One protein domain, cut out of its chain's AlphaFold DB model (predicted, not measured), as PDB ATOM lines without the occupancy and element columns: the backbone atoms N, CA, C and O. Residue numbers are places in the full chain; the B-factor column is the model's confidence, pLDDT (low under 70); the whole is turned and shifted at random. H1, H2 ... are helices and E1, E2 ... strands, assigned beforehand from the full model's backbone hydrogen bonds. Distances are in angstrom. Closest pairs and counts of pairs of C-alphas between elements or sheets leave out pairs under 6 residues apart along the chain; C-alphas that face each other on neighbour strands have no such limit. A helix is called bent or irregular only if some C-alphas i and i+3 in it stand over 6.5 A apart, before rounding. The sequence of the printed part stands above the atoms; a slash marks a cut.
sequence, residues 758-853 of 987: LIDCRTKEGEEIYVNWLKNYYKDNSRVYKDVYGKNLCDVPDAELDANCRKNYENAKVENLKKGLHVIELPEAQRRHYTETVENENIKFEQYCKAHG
ATOM      1  N   LEU A 758     361.628 380.842 306.715       85.00
ATOM      2  CA  LEU A 758     361.829 379.821 305.697       85.00
ATOM      3  C   LEU A 758     361.299 378.498 306.227       85.00
ATOM      4  O   LEU A 758     361.764 378.030 307.254       85.00
ATOM      5  N   ILE A 759     360.351 377.897 305.513       84.31
ATOM      6  CA  ILE A 759     359.799 376.580 305.849       84.31
ATOM      7  C   ILE A 759     360.324 375.542 304.862       84.31
ATOM      8  O   ILE A 759     360.175 375.741 303.652       84.31
ATOM      9  N   ASP A 760     360.869 374.419 305.346       84.50
ATOM     10  CA  ASP A 760     361.247 373.296 304.473       84.50
ATOM     11  C   ASP A 760     360.016 372.673 303.809       84.50
ATOM     12  O   ASP A 760     359.172 372.070 304.469       84.50
ATOM     13  N   CYS A 761     359.904 372.733 302.484       86.19
ATOM     14  CA  CYS A 761     358.794 372.064 301.801       86.19
ATOM     15  C   CYS A 761     359.075 370.581 301.482       86.19
ATOM     16  O   CYS A 761     358.253 369.908 300.848       86.19
ATOM     17  N   ARG A 762     360.237 370.049 301.891       83.00
ATOM     18  CA  ARG A 762     360.623 368.640 301.695       83.00
ATOM     19  C   ARG A 762     360.139 367.734 302.821       83.00
ATOM     20  O   ARG A 762     359.966 366.541 302.579       83.00
ATOM     21  N   THR A 763     359.936 368.274 304.021       81.06
ATOM     22  CA  THR A 763     359.620 367.490 305.219       81.06
ATOM     23  C   THR A 763     358.133 367.565 305.561       81.06
ATOM     24  O   THR A 763     357.442 368.534 305.241       81.06
ATOM     25  N   LYS A 764     357.625 366.516 306.219       82.81
ATOM     26  CA  LYS A 764     356.258 366.498 306.762       82.81
ATOM     27  C   LYS A 764     356.094 367.532 307.881       82.81
ATOM     28  O   LYS A 764     355.044 368.141 308.021       82.81
ATOM     29  N   GLU A 765     357.151 367.757 308.647       79.06
ATOM     30  CA  GLU A 765     357.172 368.772 309.692       79.06
ATOM     31  C   GLU A 765     357.022 370.186 309.122       79.06
ATOM     32  O   GLU A 765     356.206 370.956 309.614       79.06
ATOM     33  N   GLY A 766     357.690 370.508 308.010       82.31
ATOM     34  CA  GLY A 766     357.489 371.791 307.340       82.31
ATOM     35  C   GLY A 766     356.076 371.966 306.770       82.31
ATOM     36  O   GLY A 766     355.533 373.072 306.801       82.31
ATOM     37  N   GLU A 767     355.424 370.885 306.324       90.31
ATOM     38  CA  GLU A 767     353.981 370.906 306.029       90.31
ATOM     39  C   GLU A 767     353.165 371.276 307.272       90.31
ATOM     40  O   GLU A 767     352.335 372.182 307.215       90.31
ATOM     41  N   GLU A 768     353.408 370.615 308.404       88.19
ATOM     42  CA  GLU A 768     352.682 370.861 309.653       88.19
ATOM     43  C   GLU A 768     352.910 372.286 310.187       88.19
ATOM     44  O   GLU A 768     351.945 372.951 310.577       88.19
ATOM     45  N   ILE A 769     354.140 372.803 310.117       81.81
ATOM     46  CA  ILE A 769     354.483 374.187 310.478       81.81
ATOM     47  C   ILE A 769     353.729 375.171 309.583       81.81
ATOM     48  O   ILE A 769     353.078 376.082 310.097       81.81
ATOM     49  N   TYR A 770     353.755 374.981 308.260       89.44
ATOM     50  CA  TYR A 770     353.033 375.852 307.328       89.44
ATOM     51  C   TYR A 770     351.522 375.817 307.573       89.44
ATOM     52  O   TYR A 770     350.860 376.854 307.580       89.44
ATOM     53  N   VAL A 771     350.963 374.628 307.797       92.06
ATOM     54  CA  VAL A 771     349.535 374.441 308.068       92.06
ATOM     55  C   VAL A 771     349.132 375.139 309.364       92.06
ATOM     56  O   VAL A 771     348.137 375.864 309.375       92.06
ATOM     57  N   ASN A 772     349.901 374.966 310.440       88.25
ATOM     58  CA  ASN A 772     349.638 375.607 311.728       88.25
ATOM     59  C   ASN A 772     349.786 377.127 311.646       88.25
ATOM     60  O   ASN A 772     348.919 377.858 312.130       88.25
ATOM     61  N   TRP A 773     350.829 377.603 310.966       92.31
ATOM     62  CA  TRP A 773     351.018 379.015 310.664       92.31
ATOM     63  C   TRP A 773     349.800 379.593 309.933       92.31
ATOM     64  O   TRP A 773     349.236 380.598 310.366       92.31
ATOM     65  N   LEU A 774     349.336 378.928 308.872       92.44
ATOM     66  CA  LEU A 774     348.231 379.414 308.054       92.44
ATOM     67  C   LEU A 774     346.890 379.358 308.802       92.44
ATOM     68  O   LEU A 774     346.074 380.266 308.663       92.44
ATOM     69  N   LYS A 775     346.675 378.344 309.653       92.88
ATOM     70  CA  LYS A 775     345.526 378.291 310.572       92.88
ATOM     71  C   LYS A 775     345.506 379.503 311.494       92.88
ATOM     72  O   LYS A 775     344.472 380.155 311.614       92.88
ATOM     73  N   ASN A 776     346.635 379.814 312.127       88.25
ATOM     74  CA  ASN A 776     346.746 380.961 313.027       88.25
ATOM     75  C   ASN A 776     346.573 382.281 312.269       88.25
ATOM     76  O   ASN A 776     345.837 383.155 312.717       88.25
ATOM     77  N   TYR A 777     347.161 382.390 311.076       91.81
ATOM     78  CA  TYR A 777     346.964 383.541 310.204       91.81
ATOM     79  C   TYR A 777     345.488 383.736 309.842       91.81
ATOM     80  O   TYR A 777     344.983 384.850 309.940       91.81
ATOM     81  N   TYR A 778     344.769 382.673 309.468       95.19
ATOM     82  CA  TYR A 778     343.348 382.766 309.143       95.19
ATOM     83  C   TYR A 778     342.469 383.068 310.351       95.19
ATOM     84  O   TYR A 778     341.518 383.829 310.197       95.19
ATOM     85  N   LYS A 779     342.785 382.542 311.539       90.94
ATOM     86  CA  LYS A 779     342.078 382.897 312.783       90.94
ATOM     87  C   LYS A 779     342.121 384.403 313.034       90.94
ATOM     88  O   LYS A 779     341.086 385.003 313.305       90.94
ATOM     89  N   ASP A 780     343.282 385.010 312.826       87.75
ATOM     90  CA  ASP A 780     343.476 386.451 312.976       87.75
ATOM     91  C   ASP A 780     342.960 387.275 311.788       87.75
ATOM     92  O   ASP A 780     342.719 388.474 311.913       87.75
ATOM     93  N   ASN A 781     342.815 386.651 310.619       90.81
ATOM     94  CA  ASN A 781     342.449 387.299 309.361       90.81
ATOM     95  C   ASN A 781     341.275 386.563 308.703       90.81
ATOM     96  O   ASN A 781     341.327 386.193 307.528       90.81
ATOM     97  N   SER A 782     340.194 386.353 309.459       94.81
ATOM     98  CA  SER A 782     339.042 385.539 309.036       94.81
ATOM     99  C   SER A 782     338.403 386.015 307.725       94.81
ATOM    100  O   SER A 782     337.901 385.207 306.939       94.81
ATOM    101  N   ARG A 783     338.493 387.318 307.427       93.62
ATOM    102  CA  ARG A 783     338.085 387.900 306.141       93.62
ATOM    103  C   ARG A 783     338.891 387.350 304.962       93.62
ATOM    104  O   ARG A 783     338.299 387.023 303.942       93.62
ATOM    105  N   VAL A 784     340.206 387.186 305.110       94.12
ATOM    106  CA  VAL A 784     341.070 386.630 304.054       94.12
ATOM    107  C   VAL A 784     340.669 385.190 303.751       94.12
ATOM    108  O   VAL A 784     340.604 384.799 302.588       94.12
ATOM    109  N   TYR A 785     340.331 384.407 304.780       96.06
ATOM    110  CA  TYR A 785     339.800 383.061 304.580       96.06
ATOM    111  C   TYR A 785     338.505 383.083 303.756       96.06
ATOM    112  O   TYR A 785     338.373 382.340 302.784       96.06
ATOM    113  N   LYS A 786     337.569 383.975 304.104       96.19
ATOM    114  CA  LYS A 786     336.307 384.149 303.378       96.19
ATOM    115  C   LYS A 786     336.515 384.559 301.926       96.19
ATOM    116  O   LYS A 786     335.844 384.016 301.055       96.19
ATOM    117  N   ASP A 787     337.447 385.465 301.659       95.88
ATOM    118  CA  ASP A 787     337.738 385.927 300.301       95.88
ATOM    119  C   ASP A 787     338.340 384.801 299.438       95.88
ATOM    120  O   ASP A 787     338.028 384.694 298.252       95.88
ATOM    121  N   VAL A 788     339.156 383.922 300.032       94.69
ATOM    122  CA  VAL A 788     339.791 382.791 299.330       94.69
ATOM    123  C   VAL A 788     338.833 381.608 299.135       94.69
ATOM    124  O   VAL A 788     338.835 380.990 298.070       94.69
ATOM    125  N   TYR A 789     338.021 381.276 300.144       96.19
ATOM    126  CA  TYR A 789     337.230 380.036 300.184       96.19
ATOM    127  C   TYR A 789     335.710 380.237 300.103       96.19
ATOM    128  O   TYR A 789     334.966 379.262 300.020       96.19
ATOM    129  N   GLY A 790     335.222 381.478 300.134       97.06
ATOM    130  CA  GLY A 790     333.796 381.811 300.044       97.06
ATOM    131  C   GLY A 790     332.961 381.477 301.288       97.06
ATOM    132  O   GLY A 790     331.739 381.598 301.237       97.06
ATOM    133  N   LYS A 791     333.584 381.065 302.402       95.88
ATOM    134  CA  LYS A 791     332.924 380.700 303.673       95.88
ATOM    135  C   LYS A 791     333.497 381.509 304.837       95.88
ATOM    136  O   LYS A 791     334.696 381.773 304.847       95.88
ATOM    137  N   ASN A 792     332.684 381.893 305.828       95.75
ATOM    138  CA  ASN A 792     333.247 382.493 307.044       95.75
ATOM    139  C   ASN A 792     333.993 381.417 307.839       95.75
ATOM    140  O   ASN A 792     333.517 380.291 307.942       95.75
ATOM    141  N   LEU A 793     335.134 381.771 308.434       94.62
ATOM    142  CA  LEU A 793     335.964 380.816 309.175       94.62
ATOM    143  C   LEU A 793     335.224 380.152 310.352       94.62
ATOM    144  O   LEU A 793     335.459 378.981 310.620       94.62
ATOM    145  N   CYS A 794     334.316 380.871 311.022       93.38
ATOM    146  CA  CYS A 794     333.509 380.341 312.129       93.38
ATOM    147  C   CYS A 794     332.540 379.225 311.712       93.38
ATOM    148  O   CYS A 794     332.112 378.451 312.562       93.38
ATOM    149  N   ASP A 795     332.220 379.132 310.419       95.88
ATOM    150  CA  ASP A 795     331.280 378.151 309.874       95.88
ATOM    151  C   ASP A 795     332.001 376.893 309.357       95.88
ATOM    152  O   ASP A 795     331.371 375.985 308.812       95.88
ATOM    153  N   VAL A 796     333.336 376.848 309.465       94.38
ATOM    154  CA  VAL A 796     334.169 375.782 308.908       94.38
ATOM    155  C   VAL A 796     334.649 374.844 310.018       94.38
ATOM    156  O   VAL A 796     335.352 375.289 310.923       94.38
ATOM    157  N   PRO A 797     334.346 373.534 309.943       96.38
ATOM    158  CA  PRO A 797     334.910 372.548 310.860       96.38
ATOM    159  C   PRO A 797     336.444 372.500 310.780       96.38
ATOM    160  O   PRO A 797     337.011 372.593 309.691       96.38
ATOM    161  N   ASP A 798     337.124 372.237 311.900       93.50
ATOM    162  CA  ASP A 798     338.598 372.193 311.961       93.50
ATOM    163  C   ASP A 798     339.233 371.245 310.928       93.50
ATOM    164  O   ASP A 798     340.298 371.538 310.385       93.50
ATOM    165  N   ALA A 799     338.566 370.132 310.607       95.44
ATOM    166  CA  ALA A 799     339.021 369.190 309.583       95.44
ATOM    167  C   ALA A 799     339.009 369.794 308.164       95.44
ATOM    168  O   ALA A 799     339.912 369.529 307.370       95.44
ATOM    169  N   GLU A 800     338.012 370.625 307.838       96.75
ATOM    170  CA  GLU A 800     337.951 371.334 306.554       96.75
ATOM    171  C   GLU A 800     338.987 372.468 306.511       96.75
ATOM    172  O   GLU A 800     339.657 372.652 305.492       96.75
ATOM    173  N   LEU A 801     339.193 373.182 307.624       96.19
ATOM    174  CA  LEU A 801     340.264 374.173 307.750       96.19
ATOM    175  C   LEU A 801     341.651 373.537 307.543       96.19
ATOM    176  O   LEU A 801     342.452 374.071 306.777       96.19
ATOM    177  N   ASP A 802     341.923 372.388 308.170       95.31
ATOM    178  CA  ASP A 802     343.177 371.640 307.996       95.31
ATOM    179  C   ASP A 802     343.395 371.225 306.535       95.31
ATOM    180  O   ASP A 802     344.460 371.482 305.971       95.31
ATOM    181  N   ALA A 803     342.365 370.668 305.887       96.94
ATOM    182  CA  ALA A 803     342.427 370.266 304.483       96.94
ATOM    183  C   ALA A 803     342.703 371.454 303.543       96.94
ATOM    184  O   ALA A 803     343.526 371.349 302.627       96.94
ATOM    185  N   ASN A 804     342.064 372.600 303.788       96.94
ATOM    186  CA  ASN A 804     342.286 373.825 303.020       96.94
ATOM    187  C   ASN A 804     343.712 374.365 303.219       96.94
ATOM    188  O   ASN A 804     344.385 374.709 302.245       96.94
ATOM    189  N   CYS A 805     344.223 374.361 304.453       95.31
ATOM    190  CA  CYS A 805     345.600 374.765 304.724       95.31
ATOM    191  C   CYS A 805     346.632 373.841 304.053       95.31
ATOM    192  O   CYS A 805     347.581 374.339 303.443       95.31
ATOM    193  N   ARG A 806     346.428 372.516 304.081       95.94
ATOM    194  CA  ARG A 806     347.301 371.545 303.388       95.94
ATOM    195  C   ARG A 806     347.282 371.720 301.874       95.94
ATOM    196  O   ARG A 806     348.321 371.666 301.225       95.94
ATOM    197  N   LYS A 807     346.115 372.012 301.295       96.44
ATOM    198  CA  LYS A 807     346.007 372.330 299.865       96.44
ATOM    199  C   LYS A 807     346.822 373.576 299.495       96.44
ATOM    200  O   LYS A 807     347.475 373.588 298.452       96.44
ATOM    201  N   ASN A 808     346.815 374.607 300.341       93.69
ATOM    202  CA  ASN A 808     347.645 375.796 300.138       93.69
ATOM    203  C   ASN A 808     349.141 375.500 300.260       93.69
ATOM    204  O   ASN A 808     349.910 375.996 299.437       93.69
ATOM    205  N   TYR A 809     349.540 374.658 301.216       93.31
ATOM    206  CA  TYR A 809     350.917 374.177 301.311       93.31
ATOM    207  C   TYR A 809     351.365 373.487 300.017       93.31
ATOM    208  O   TYR A 809     352.396 373.857 299.460       93.31
ATOM    209  N   GLU A 810     350.577 372.549 299.485       94.19
ATOM    210  CA  GLU A 810     350.924 371.835 298.248       94.19
ATOM    211  C   GLU A 810     351.067 372.785 297.050       94.19
ATOM    212  O   GLU A 810     352.006 372.667 296.258       94.19
ATOM    213  N   ASN A 811     350.202 373.797 296.949       93.00
ATOM    214  CA  ASN A 811     350.331 374.830 295.921       93.00
ATOM    215  C   ASN A 811     351.636 375.632 296.077       93.00
ATOM    216  O   ASN A 811     352.378 375.794 295.103       93.00
ATOM    217  N   ALA A 812     351.944 376.092 297.295       90.19
ATOM    218  CA  ALA A 812     353.158 376.851 297.596       90.19
ATOM    219  C   ALA A 812     354.432 376.017 297.365       90.19
ATOM    220  O   ALA A 812     355.420 376.511 296.814       90.19
ATOM    221  N   LYS A 813     354.401 374.731 297.723       91.25
ATOM    222  CA  LYS A 813     355.470 373.760 297.480       91.25
ATOM    223  C   LYS A 813     355.730 373.575 295.989       91.25
ATOM    224  O   LYS A 813     356.871 373.702 295.553       91.25
ATOM    225  N   VAL A 814     354.688 373.337 295.188       90.69
ATOM    226  CA  VAL A 814     354.819 373.189 293.728       90.69
ATOM    227  C   VAL A 814     355.379 374.459 293.086       90.69
ATOM    228  O   VAL A 814     356.214 374.371 292.182       90.69
ATOM    229  N   GLU A 815     354.951 375.640 293.534       89.50
ATOM    230  CA  GLU A 815     355.462 376.909 293.011       89.50
ATOM    231  C   GLU A 815     356.953 377.109 293.323       89.50
ATOM    232  O   GLU A 815     357.724 377.473 292.432       89.50
ATOM    233  N   ASN A 816     357.383 376.828 294.556       84.19
ATOM    234  CA  ASN A 816     358.784 376.972 294.957       84.19
ATOM    235  C   ASN A 816     359.691 375.927 294.295       84.19
ATOM    236  O   ASN A 816     360.758 376.282 293.786       84.19
ATOM    237  N   LEU A 817     359.234 374.678 294.157       81.88
ATOM    238  CA  LEU A 817     359.984 373.638 293.446       81.88
ATOM    239  C   LEU A 817     360.223 374.000 291.973       81.88
ATOM    240  O   LEU A 817     361.307 373.741 291.450       81.88
ATOM    241  N   LYS A 818     359.274 374.675 291.306       85.44
ATOM    242  CA  LYS A 818     359.478 375.209 289.942       85.44
ATOM    243  C   LYS A 818     360.577 376.274 289.876       85.44
ATOM    244  O   LYS A 818     361.213 376.414 288.835       85.44
ATOM    245  N   LYS A 819     360.809 377.006 290.969       80.75
ATOM    246  CA  LYS A 819     361.891 377.997 291.111       80.75
ATOM    247  C   LYS A 819     363.220 377.357 291.546       80.75
ATOM    248  O   LYS A 819     364.204 378.070 291.716       80.75
ATOM    249  N   GLY A 820     363.266 376.032 291.730       81.00
ATOM    250  CA  GLY A 820     364.427 375.330 292.288       81.00
ATOM    251  C   GLY A 820     364.661 375.641 293.770       81.00
ATOM    252  O   GLY A 820     365.780 375.488 294.260       81.00
ATOM    253  N   LEU A 821     363.626 376.118 294.466       79.88
ATOM    254  CA  LEU A 821     363.643 376.401 295.894       79.88
ATOM    255  C   LEU A 821     362.963 375.251 296.634       79.88
ATOM    256  O   LEU A 821     361.857 374.834 296.293       79.88
ATOM    257  N   HIS A 822     363.631 374.747 297.666       84.56
ATOM    258  CA  HIS A 822     363.090 373.734 298.577       84.56
ATOM    259  C   HIS A 822     362.489 374.356 299.840       84.56
ATOM    260  O   HIS A 822     362.318 373.686 300.851       84.56
ATOM    261  N   VAL A 823     362.197 375.654 299.783       87.94
ATOM    262  CA  VAL A 823     361.774 376.453 300.927       87.94
ATOM    263  C   VAL A 823     360.585 377.308 300.536       87.94
ATOM    264  O   VAL A 823     360.493 377.750 299.389       87.94
ATOM    265  N   ILE A 824     359.683 377.541 301.481       86.00
ATOM    266  CA  ILE A 824     358.622 378.536 301.357       86.00
ATOM    267  C   ILE A 824     359.021 379.724 302.226       86.00
ATOM    268  O   ILE A 824     359.139 379.584 303.441       86.00
ATOM    269  N   GLU A 825     359.245 380.877 301.599       88.94
ATOM    270  CA  GLU A 825     359.483 382.134 302.307       88.94
ATOM    271  C   GLU A 825     358.141 382.768 302.689       88.94
ATOM    272  O   GLU A 825     357.294 383.017 301.825       88.94
ATOM    273  N   LEU A 826     357.926 382.992 303.986       85.00
ATOM    274  CA  LEU A 826     356.723 383.638 304.497       85.00
ATOM    275  C   LEU A 826     356.917 385.163 304.612       85.00
ATOM    276  O   LEU A 826     357.990 385.613 305.017       85.00
ATOM    277  N   PRO A 827     355.880 385.969 304.320       83.44
ATOM    278  CA  PRO A 827     355.910 387.419 304.510       83.44
ATOM    279  C   PRO A 827     356.206 387.838 305.955       83.44
ATOM    280  O   PRO A 827     355.515 387.406 306.874       83.44
ATOM    281  N   GLU A 828     357.151 388.765 306.147       76.50
ATOM    282  CA  GLU A 828     357.599 389.270 307.460       76.50
ATOM    283  C   GLU A 828     356.447 389.710 308.382       76.50
ATOM    284  O   GLU A 828     356.424 389.377 309.567       76.50
ATOM    285  N   ALA A 829     355.422 390.367 307.827       77.88
ATOM    286  CA  ALA A 829     354.239 390.813 308.569       77.88
ATOM    287  C   ALA A 829     353.479 389.675 309.285       77.88
ATOM    288  O   ALA A 829     352.686 389.926 310.191       77.88
ATOM    289  N   GLN A 830     353.704 388.419 308.892       79.44
ATOM    290  CA  GLN A 830     353.031 387.239 309.438       79.44
ATOM    291  C   GLN A 830     353.876 386.500 310.486       79.44
ATOM    292  O   GLN A 830     353.488 385.421 310.942       79.44
ATOM    293  N   ARG A 831     354.998 387.084 310.926       75.44
ATOM    294  CA  ARG A 831     355.942 386.463 311.864       75.44
ATOM    295  C   ARG A 831     355.368 386.081 313.210       75.44
ATOM    296  O   ARG A 831     355.771 385.080 313.794       75.44
ATOM    297  N   ARG A 832     354.361 386.808 313.691       75.88
ATOM    298  CA  ARG A 832     353.688 386.465 314.949       75.88
ATOM    299  C   ARG A 832     353.061 385.061 314.949       75.88
ATOM    300  O   ARG A 832     352.809 384.542 316.033       75.88
ATOM    301  N   HIS A 833     352.836 384.467 313.776       76.19
ATOM    302  CA  HIS A 833     352.249 383.136 313.589       76.19
ATOM    303  C   HIS A 833     353.276 382.032 313.335       76.19
ATOM    304  O   HIS A 833     352.885 380.877 313.174       76.19
ATOM    305  N   TYR A 834     354.556 382.389 313.223       75.81
ATOM    306  CA  TYR A 834     355.637 381.490 312.851       75.81
ATOM    307  C   TYR A 834     356.426 381.069 314.091       75.81
ATOM    308  O   TYR A 834     356.784 381.905 314.924       75.81
ATOM    309  N   THR A 835     356.695 379.771 314.190       73.00
ATOM    310  CA  THR A 835     357.570 379.198 315.210       73.00
ATOM    311  C   THR A 835     358.880 378.829 314.533       73.00
ATOM    312  O   THR A 835     358.883 378.047 313.583       73.00
ATOM    313  N   GLU A 836     359.978 379.413 315.004       75.00
ATOM    314  CA  GLU A 836     361.314 379.044 314.542       75.00
ATOM    315  C   GLU A 836     361.676 377.657 315.092       75.00
ATOM    316  O   GLU A 836     361.539 377.417 316.293       75.00
ATOM    317  N   THR A 837     362.108 376.755 314.210       77.19
ATOM    318  CA  THR A 837     362.635 375.427 314.564       77.19
ATOM    319  C   THR A 837     364.083 375.320 314.100       77.19
ATOM    320  O   THR A 837     364.523 376.102 313.252       77.19
ATOM    321  N   VAL A 838     364.834 374.350 314.624       74.00
ATOM    322  CA  VAL A 838     366.243 374.158 314.248       74.00
ATOM    323  C   VAL A 838     366.386 373.822 312.769       74.00
ATOM    324  O   VAL A 838     367.298 374.315 312.112       74.00
ATOM    325  N   GLU A 839     365.447 373.074 312.197       76.69
ATOM    326  CA  GLU A 839     365.383 372.774 310.765       76.69
ATOM    327  C   GLU A 839     365.261 374.058 309.941       76.69
ATOM    328  O   GLU A 839     365.970 374.232 308.949       76.69
ATOM    329  N   ASN A 840     364.398 374.986 310.362       79.50
ATOM    330  CA  ASN A 840     364.206 376.245 309.653       79.50
ATOM    331  C   ASN A 840     365.417 377.179 309.791       79.50
ATOM    332  O   ASN A 840     365.817 377.819 308.813       79.50
ATOM    333  N   GLU A 841     366.069 377.222 310.954       81.31
ATOM    334  CA  GLU A 841     367.337 377.943 311.099       81.31
ATOM    335  C   GLU A 841     368.461 377.309 310.267       81.31
ATOM    336  O   GLU A 841     369.251 378.006 309.633       81.31
ATOM    337  N   ASN A 842     368.513 375.982 310.205       83.38
ATOM    338  CA  ASN A 842     369.453 375.242 309.372       83.38
ATOM    339  C   ASN A 842     369.255 375.565 307.889       83.38
ATOM    340  O   ASN A 842     370.223 375.768 307.154       83.38
ATOM    341  N   ILE A 843     368.009 375.729 307.454       84.00
ATOM    342  CA  ILE A 843     367.674 376.203 306.111       84.00
ATOM    343  C   ILE A 843     368.119 377.647 305.886       84.00
ATOM    344  O   ILE A 843     368.672 377.952 304.826       84.00
ATOM    345  N   LYS A 844     367.887 378.549 306.847       86.81
ATOM    346  CA  LYS A 844     368.390 379.930 306.772       86.81
ATOM    347  C   LYS A 844     369.899 379.934 306.604       86.81
ATOM    348  O   LYS A 844     370.411 380.638 305.732       86.81
ATOM    349  N   PHE A 845     370.595 379.101 307.369       89.19
ATOM    350  CA  PHE A 845     372.037 378.969 307.289       89.19
ATOM    351  C   PHE A 845     372.499 378.361 305.954       89.19
ATOM    352  O   PHE A 845     373.451 378.854 305.350       89.19
ATOM    353  N   GLU A 846     371.772 377.383 305.405       88.81
ATOM    354  CA  GLU A 846     372.015 376.854 304.057       88.81
ATOM    355  C   GLU A 846     371.881 377.950 302.989       88.81
ATOM    356  O   GLU A 846     372.772 378.114 302.149       88.81
ATOM    357  N   GLN A 847     370.806 378.746 303.035       86.69
ATOM    358  CA  GLN A 847     370.617 379.870 302.112       86.69
ATOM    359  C   GLN A 847     371.691 380.948 302.294       86.69
ATOM    360  O   GLN A 847     372.153 381.520 301.306       86.69
ATOM    361  N   TYR A 848     372.116 381.199 303.531       91.06
ATOM    362  CA  TYR A 848     373.193 382.127 303.852       91.06
ATOM    363  C   TYR A 848     374.535 381.682 303.254       91.06
ATOM    364  O   TYR A 848     375.171 382.459 302.539       91.06
ATOM    365  N   CYS A 849     374.948 380.426 303.451       91.19
ATOM    366  CA  CYS A 849     376.147 379.870 302.817       91.19
ATOM    367  C   CYS A 849     376.043 379.911 301.286       91.19
ATOM    368  O   CYS A 849     376.978 380.329 300.598       91.19
ATOM    369  N   LYS A 850     374.873 379.558 300.739       89.50
ATOM    370  CA  LYS A 850     374.610 379.594 299.295       89.50
ATOM    371  C   LYS A 850     374.735 380.995 298.706       89.50
ATOM    372  O   LYS A 850     375.289 381.143 297.615       89.50
ATOM    373  N   ALA A 851     374.278 382.023 299.420       87.69
ATOM    374  CA  ALA A 851     374.427 383.419 299.012       87.69
ATOM    375  C   ALA A 851     375.903 383.858 298.921       87.69
ATOM    376  O   ALA A 851     376.228 384.729 298.117       87.69
ATOM    377  N   HIS A 852     376.796 383.202 299.667       90.50
ATOM    378  CA  HIS A 852     378.249 383.409 299.631       90.50
ATOM    379  C   HIS A 852     378.989 382.493 298.643       90.50
ATOM    380  O   HIS A 852     380.218 382.508 298.557       90.50
ATOM    381  N   GLY A 853     378.250 381.709 297.852       90.06
ATOM    382  CA  GLY A 853     378.812 380.798 296.857       90.06
ATOM    383  C   GLY A 853     379.279 379.453 297.416       90.06
ATOM    384  O   GLY A 853     379.890 378.680 296.671       90.06
TER     385      GLY A 853
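What this domain is: This is residues 758 to 853 of the 987 residues of an uncharacterized protein of Butyrivibrio sp. XB500-5 (UniProt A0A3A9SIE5). Two long helices, H1 and H3, cross as an X on one side of a short two-stranded ribbon, E1 and E2, and a third helix, H5, packs on the other side of the ribbon, chiefly on E1. The short H4 packs on part of H1, while H2 and the link after it lie at the end of the long axis away from H5; at the other end residues 848 to 853 stick out. The printed part has 96 residues with five named helices and two named strands, in the order E1, H1, H2, H3, E2, H4, H5; the sheet, E1 - E2, is antiparallel and the class is mostly helix. The whole is compact by its radius of gyration of the C-alphas, 14.3 A, yet elongated in outline, with spans of 49 by 26 by 21 A.

How they stand to each other: E1, residues 758 to 760, and E2, residues 823 to 826, are antiparallel neighbours at 144 degrees, with N 759 and O 824 within hydrogen-bond range at 2.9 A. The closest C-alphas of E1 and H5, residues 838 to 851, are those of Ile 759 and Asn 840, 5.8 A apart. E1 and H1, residues 764 to 780, come closest at the C-alphas of Asp 760 and Gly 766, 5.0 A apart. The closest C-alphas of E2 and H3, residues 798 to 818, are those of Asn 816 and Ile 824, 6.6 A apart. H3 touches H1 with residues 801 to 809 alone, closest at the C-alphas of Val 771 and Cys 805, 5.2 A apart; they run opposite ways at a steep tilt of 60 degrees. H4, residues 828 to 833, touches residues 773 to 777 of H1, about perpendicular at 84 degrees, with the C-alphas of Trp 773 and His 833 closest at 5.2 A. H2, residues 782 to 789, is close to H1 but not clearly touching, with the C-alphas of Tyr 778 and Tyr 785 closest at 5.8 A. H1 and H5 are apart, but only just, at 8.4 A. Every O i to N i+4 pair is within hydrogen-bond range in H1, H2, H3 and H5; in H4 0 of 2 are, beside 2 of 3 O i to N i+3 pairs.

Where its parts are: E1 begins at C-alpha 758, (361.829, 379.821, 305.697), and is 6.7 A long; E2 is 9.5 A. H3, 30.5 A long, begins at C-alpha 798, (338.598, 372.193, 311.961). H1 is 24.5 A long, H2 10.6 A and H4 10.2 A; H4 is irregular, with C-alphas 829 and 832 7.7 A apart. H5, 19.6 A long, ends at C-alpha 851, (374.427, 383.419, 299.012).

The domain as a whole: The two C-alphas farthest apart are those of Asp 795 and Gly 853, 49.4 A. The printed part has no cut and no long link; the link from H2 to H3 is short, and the others are tight. The mean pLDDT of the printed part is 88.1, and no printed residue is under 70.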